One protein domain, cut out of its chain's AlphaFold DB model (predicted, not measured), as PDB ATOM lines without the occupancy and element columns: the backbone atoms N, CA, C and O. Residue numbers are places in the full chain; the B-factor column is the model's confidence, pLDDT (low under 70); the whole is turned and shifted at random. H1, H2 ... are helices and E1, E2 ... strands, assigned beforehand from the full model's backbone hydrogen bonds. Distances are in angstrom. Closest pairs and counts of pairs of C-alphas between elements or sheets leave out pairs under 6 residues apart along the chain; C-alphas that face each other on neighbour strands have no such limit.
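Overview. This is residues 22 to 66 of the 70 residues of an uncharacterized protein of Humibacillus xanthopallidus (UniProt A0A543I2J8). This is a small elongated piece in which a short hairpin of two strands, E2 and E3, has the helix H1 beside E2, while the strand E1 passes near both H1 and E2 without pairing with either strand of the hairpin. The stretch from H1 to E2 turns at one end of the long axis and the turn from E2 to E3 lies at the other. The printed part has 45 residues, with one named helix and three named strands in the order E1, H1, E2, E3; the sheet of two strands, E2 - E3, is antiparallel, and the class is mixed, helices and strands. The whole is compact, with a radius of gyration of the C-alphas of 10.5 A, and its C-alphas span 33 by 21 by 16 A.

Arrangement. E1, residues 24 to 29, pairs with no named strand. It is joined by a tight link of 3 residues to H1, residues 33 to 44; E1 and H1 are near each other, their closest C-alphas being 8.3 A apart. In H1 every O i to N i+4 pair is within hydrogen-bond range. A short link of 7 residues joins H1 to E2, residues 52 to 56. H1 and E2 have 3 pairs of C-alphas within 8 A, the closest being those of Leu 37 and Val 53, 6.9 A apart. E1 and E2 are near each other, with 10 pairs of C-alphas within 10 A. E2 and E3, residues 62 to 64, form a hairpin over a tight link of 5 residues, antiparallel with 136 degrees between their directions. The C-alphas of Glu 54 and Trp 64 face each other at 4.5 A. N 55 and O 63 are within hydrogen-bond range at 2.9 A, and so are N 63 and O 55 at 2.9 A. E3 is apart from E1 and from H1.

Along the chain. E1 begins at C-alpha 24, (92.851, 68.700, 58.885), and measures 14.5 A from first to last C-alpha. H1, from His 33 to Glu 44, measures 15.8 A and begins at C-alpha 33, (93.253, 69.865, 76.084). E2, from Arg 52 to Leu 56, measures 13.5 A. E3, from Trp 62 to Trp 64, measures 6.9 A and ends at C-alpha 64, (91.529, 77.035, 69.437).

Size, cuts and confidence. The two C-alphas farthest apart are those of Glu 47 and Asp 59, 32.9 A. The C-alphas of Gly 22 and Gly 66, the first and last printed residues, are 14.9 A apart. The printed part has no cut and no long link. The mean pLDDT of the printed part is 89.7; residues 47 to 48 are under 70.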
ATOM      1  N   GLY A  22      96.381  74.831  57.552       91.75
ATOM      2  CA  GLY A  22      95.044  74.771  58.127       91.75
ATOM      3  C   GLY A  22      94.215  73.614  57.573       91.75
ATOM      4  O   GLY A  22      92.991  73.631  57.721       91.75
ATOM      5  N   ASP A  23      94.857  72.628  56.949       94.12
ATOM      6  CA  ASP A  23      94.219  71.390  56.529       94.12
ATOM      7  C   ASP A  23      94.154  70.415  57.704       94.12
ATOM      8  O   ASP A  23      95.057  70.341  58.534       94.12
ATOM      9  N   VAL A  24      93.046  69.678  57.808       94.19
ATOM     10  CA  VAL A  24      92.851  68.700  58.885       94.19
ATOM     11  C   VAL A  24      93.641  67.436  58.561       94.19
ATOM     12  O   VAL A  24      93.306  66.732  57.609       94.19
ATOM     13  N   VAL A  25      94.636  67.127  59.389       92.69
ATOM     14  CA  VAL A  25      95.455  65.911  59.271       92.69
ATOM     15  C   VAL A  25      94.917  64.764  60.126       92.69
ATOM     16  O   VAL A  25      95.081  63.598  59.776       92.69
ATOM     17  N   ALA A  26      94.207  65.079  61.217       92.88
ATOM     18  CA  ALA A  26      93.557  64.093  62.076       92.88
ATOM     19  C   ALA A  26      92.358  64.672  62.843       92.88
ATOM     20  O   ALA A  26      92.268  65.876  63.095       92.88
ATOM     21  N   GLU A  27      91.457  63.789  63.273       94.62
ATOM     22  CA  GLU A  27      90.384  64.081  64.227       94.62
ATOM     23  C   GLU A  27      90.296  62.962  65.266       94.62
ATOM     24  O   GLU A  27      90.469  61.789  64.934       94.62
ATOM     25  N   GLY A  28      89.981  63.310  66.512       92.38
ATOM     26  CA  GLY A  28      89.908  62.339  67.598       92.38
ATOM     27  C   GLY A  28      89.237  62.884  68.850       92.38
ATOM     28  O   GLY A  28      89.130  64.093  69.040       92.38
ATOM     29  N   ASP A  29      88.768  61.983  69.704       94.25
ATOM     30  CA  ASP A  29      88.225  62.323  71.015       94.25
ATOM     31  C   ASP A  29      89.335  62.207  72.070       94.25
ATOM     32  O   ASP A  29      89.986  61.168  72.166       94.25
ATOM     33  N   HIS A  30      89.538  63.253  72.875       92.25
ATOM     34  CA  HIS A  30      90.541  63.273  73.952       92.25
ATOM     35  C   HIS A  30      89.884  63.671  75.274       92.25
ATOM     36  O   HIS A  30      88.835  64.315  75.278       92.25
ATOM     37  N   ALA A  31      90.463  63.274  76.410       91.00
ATOM     38  CA  ALA A  31      89.879  63.558  77.718       91.00
ATOM     39  C   ALA A  31      89.902  65.059  78.042       91.00
ATOM     40  O   ALA A  31      88.951  65.580  78.632       91.00
ATOM     41  N   ASP A  32      90.967  65.751  77.635       89.62
ATOM     42  CA  ASP A  32      91.163  67.179  77.858       89.62
ATOM     43  C   ASP A  32      92.177  67.799  76.876       89.62
ATOM     44  O   ASP A  32      92.794  67.123  76.048       89.62
ATOM     45  N   HIS A  33      92.343  69.125  76.960       92.62
ATOM     46  CA  HIS A  33      93.253  69.865  76.084       92.62
ATOM     47  C   HIS A  33      94.716  69.441  76.249       92.62
ATOM     48  O   HIS A  33      95.448  69.474  75.265       92.62
ATOM     49  N   ALA A  34      95.163  69.062  77.450       92.25
ATOM     50  CA  ALA A  34      96.555  68.688  77.660       92.25
ATOM     51  C   ALA A  34      96.879  67.373  76.944       92.25
ATOM     52  O   ALA A  34      97.930  67.281  76.314       92.25
ATOM     53  N   GLU A  35      95.969  66.397  76.977       92.38
ATOM     54  CA  GLU A  35      96.115  65.142  76.230       92.38
ATOM     55  C   GLU A  35      96.154  65.378  74.713       92.38
ATOM     56  O   GLU A  35      97.050  64.875  74.036       92.38
ATOM     57  N   ALA A  36      95.238  66.192  74.179       93.50
ATOM     58  CA  ALA A  36      95.223  66.519  72.752       93.50
ATOM     59  C   ALA A  36      96.502  67.260  72.314       93.50
ATOM     60  O   ALA A  36      97.076  66.955  71.273       93.50
ATOM     61  N   LEU A  37      96.985  68.213  73.118       92.62
ATOM     62  CA  LEU A  37      98.232  68.936  72.840       92.62
ATOM     63  C   LEU A  37      99.468  68.032  72.960       92.62
ATOM     64  O   LEU A  37     100.428  68.229  72.224       92.62
ATOM     65  N   LEU A  38      99.463  67.049  73.867       91.62
ATOM     66  CA  LEU A  38     100.529  66.049  73.978       91.62
ATOM     67  C   LEU A  38     100.606  65.174  72.726       91.62
ATOM     68  O   LEU A  38     101.696  65.008  72.191       91.62
ATOM     69  N   TRP A  39      99.465  64.676  72.245       90.88
ATOM     70  CA  TRP A  39      99.403  63.925  70.989       90.88
ATOM     71  C   TRP A  39      99.911  64.766  69.815       90.88
ATOM     72  O   TRP A  39     100.776  64.335  69.063       90.88
ATOM     73  N   ALA A  40      99.446  66.013  69.716       91.12
ATOM     74  CA  ALA A  40      99.845  66.916  68.644       91.12
ATOM     75  C   ALA A  40     101.353  67.207  68.614       91.12
ATOM     76  O   ALA A  40     101.888  67.426  67.539       91.12
ATOM     77  N   ARG A  41     102.038  67.208  69.766       88.44
ATOM     78  CA  ARG A  41     103.499  67.391  69.832       88.44
ATOM     79  C   ARG A  41     104.273  66.198  69.280       88.44
ATOM     80  O   ARG A  41     105.290  66.413  68.645       88.44
ATOM     81  N   ASP A  42     103.802  64.981  69.539       84.56
ATOM     82  CA  ASP A  42     104.419  63.756  69.007       84.56
ATOM     83  C   ASP A  42     104.309  63.733  67.469       84.56
ATOM     84  O   ASP A  42     105.254  63.399  66.761       84.56
ATOM     85  N   GLU A  43     103.174  64.206  66.945       83.12
ATOM     86  CA  GLU A  43     102.898  64.269  65.505       83.12
ATOM     87  C   GLU A  43     103.475  65.526  64.819       83.12
ATOM     88  O   GLU A  43     103.714  65.502  63.612       83.12
ATOM     89  N   GLU A  44     103.726  66.628  65.548       73.00
ATOM     90  CA  GLU A  44     104.417  67.842  65.053       73.00
ATOM     91  C   GLU A  44     105.789  67.501  64.456       73.00
ATOM     92  O   GLU A  44     106.222  68.141  63.502       73.00
ATOM     93  N   GLU A  45     106.458  66.466  64.969       72.50
ATOM     94  CA  GLU A  45     107.786  66.050  64.510       72.50
ATOM     95  C   GLU A  45     107.780  65.379  63.114       72.50
ATOM     96  O   GLU A  45     108.834  64.972  62.615       72.50
ATOM     97  N   THR A  46     106.615  65.277  62.457       71.12
ATOM     98  CA  THR A  46     106.441  64.710  61.108       71.12
ATOM     99  C   THR A  46     106.436  65.775  59.997       71.12
ATOM    100  O   THR A  46     106.264  66.966  60.245       71.12
ATOM    101  N   GLU A  47     106.631  65.360  58.737       66.06
ATOM    102  CA  GLU A  47     106.664  66.273  57.575       66.06
ATOM    103  C   GLU A  47     105.335  67.026  57.355       66.06
ATOM    104  O   GLU A  47     105.352  68.175  56.914       66.06
ATOM    105  N   ASP A  48     104.205  66.412  57.724       67.88
ATOM    106  CA  ASP A  48     102.850  66.989  57.690       67.88
ATOM    107  C   ASP A  48     102.421  67.575  59.057       67.88
ATOM    108  O   ASP A  48     101.237  67.797  59.310       67.88
ATOM    109  N   GLY A  49     103.383  67.787  59.961       82.06
ATOM    110  CA  GLY A  49     103.177  67.951  61.396       82.06
ATOM    111  C   GLY A  49     102.099  68.946  61.836       82.06
ATOM    112  O   GLY A  49     101.856  70.006  61.243       82.06
ATOM    113  N   VAL A  50     101.464  68.611  62.960       92.25
ATOM    114  CA  VAL A  50     100.401  69.421  63.557       92.25
ATOM    115  C   VAL A  50     100.948  70.781  63.990       92.25
ATOM    116  O   VAL A  50     101.895  70.865  64.758       92.25
ATOM    117  N   ASN A  51     100.306  71.860  63.542       91.44
ATOM    118  CA  ASN A  51     100.611  73.241  63.938       91.44
ATOM    119  C   ASN A  51      99.494  73.880  64.776       91.44
ATOM    120  O   ASN A  51      99.708  74.880  65.467       91.44
ATOM    121  N   ARG A  52      98.274  73.333  64.716       93.94
ATOM    122  CA  ARG A  52      97.128  73.850  65.465       93.94
ATOM    123  C   ARG A  52      96.213  72.727  65.922       93.94
ATOM    124  O   ARG A  52      95.866  71.840  65.154       93.94
ATOM    125  N   VAL A  53      95.745  72.840  67.160       95.88
ATOM    126  CA  VAL A  53      94.705  71.975  67.720       95.88
ATOM    127  C   VAL A  53      93.448  72.797  67.961       95.88
ATOM    128  O   VAL A  53      93.503  73.884  68.545       95.88
ATOM    129  N   GLU A  54      92.309  72.274  67.529       97.62
ATOM    130  CA  GLU A  54      90.999  72.870  67.772       97.62
ATOM    131  C   GLU A  54      90.059  71.842  68.391       97.62
ATOM    132  O   GLU A  54      90.148  70.656  68.095       97.62
ATOM    133  N   TYR A  55      89.152  72.296  69.250       96.25
ATOM    134  CA  TYR A  55      88.131  71.461  69.875       96.25
ATOM    135  C   TYR A  55      86.736  71.910  69.453       96.25
ATOM    136  O   TYR A  55      86.509  73.092  69.177       96.25
ATOM    137  N   LEU A  56      85.797  70.967  69.414       95.88
ATOM    138  CA  LEU A  56      84.405  71.248  69.097       95.88
ATOM    139  C   LEU A  56      83.702  71.832  70.326       95.88
ATOM    140  O   LEU A  56      83.521  71.164  71.345       95.88
ATOM    141  N   GLY A  57      83.320  73.101  70.227       91.62
ATOM    142  CA  GLY A  57      82.571  73.822  71.241       91.62
ATOM    143  C   GLY A  57      81.127  73.327  71.380       91.62
ATOM    144  O   GLY A  57      80.597  72.643  70.501       91.62
ATOM    145  N   PRO A  58      80.444  73.704  72.474       88.50
ATOM    146  CA  PRO A  58      79.065  73.292  72.738       88.50
ATOM    147  C   PRO A  58      78.061  73.806  71.694       88.50
ATOM    148  O   PRO A  58      77.007  73.201  71.518       88.50
ATOM    149  N   ASP A  59      78.394  74.892  70.990       91.69
ATOM    150  CA  ASP A  59      77.576  75.477  69.925       91.69
ATOM    151  C   ASP A  59      77.873  74.860  68.541       91.69
ATOM    152  O   ASP A  59      77.297  75.272  67.534       91.69
ATOM    153  N   GLY A  60      78.760  73.856  68.477       91.75
ATOM    154  CA  GLY A  60      79.178  73.195  67.240       91.75
ATOM    155  C   GLY A  60      80.257  73.945  66.453       91.75
ATOM    156  O   GLY A  60      80.518  73.599  65.301       91.75
ATOM    157  N   ASP A  61      80.880  74.965  67.047       95.38
ATOM    158  CA  ASP A  61      81.982  75.719  66.451       95.38
ATOM    159  C   ASP A  61      83.353  75.186  66.882       95.38
ATOM    160  O   ASP A  61      83.530  74.708  67.999       95.38
ATOM    161  N   TRP A  62      84.340  75.282  65.994       95.31
ATOM    162  CA  TRP A  62      85.714  74.891  66.299       95.31
ATOM    163  C   TRP A  62      86.462  76.037  66.972       95.31
ATOM    164  O   TRP A  62      86.519  77.150  66.446       95.31
ATOM    165  N   ARG A  63      87.050  75.754  68.138       96.31
ATOM    166  CA  ARG A  63      87.758  76.732  68.971       96.31
ATOM    167  C   ARG A  63      89.202  76.312  69.180       96.31
ATOM    168  O   ARG A  63      89.494  75.133  69.349       96.31
ATOM    169  N   TRP A  64      90.107  77.285  69.214       95.44
ATOM    170  CA  TRP A  64      91.529  77.035  69.437       95.44
ATOM    171  C   TRP A  64      91.781  76.439  70.830       95.44
ATOM    172  O   TRP A  64      91.347  77.006  71.834       95.44
ATOM    173  N   ALA A  65      92.475  75.297  70.887       92.75
ATOM    174  CA  ALA A  65      92.763  74.571  72.128       92.75
ATOM    175  C   ALA A  65      93.976  75.123  72.905       92.75
ATOM    176  O   ALA A  65      94.172  74.752  74.059       92.75
ATOM    177  N   GLY A  66      94.766  76.017  72.297       89.25
ATOM    178  CA  GLY A  66      95.956  76.626  72.897       89.25
ATOM    179  C   GLY A  66      97.236  76.395  72.083       89.25
ATOM    180  O   GLY A  66      97.205  75.711  71.055       89.25
TER     181      GLY A  66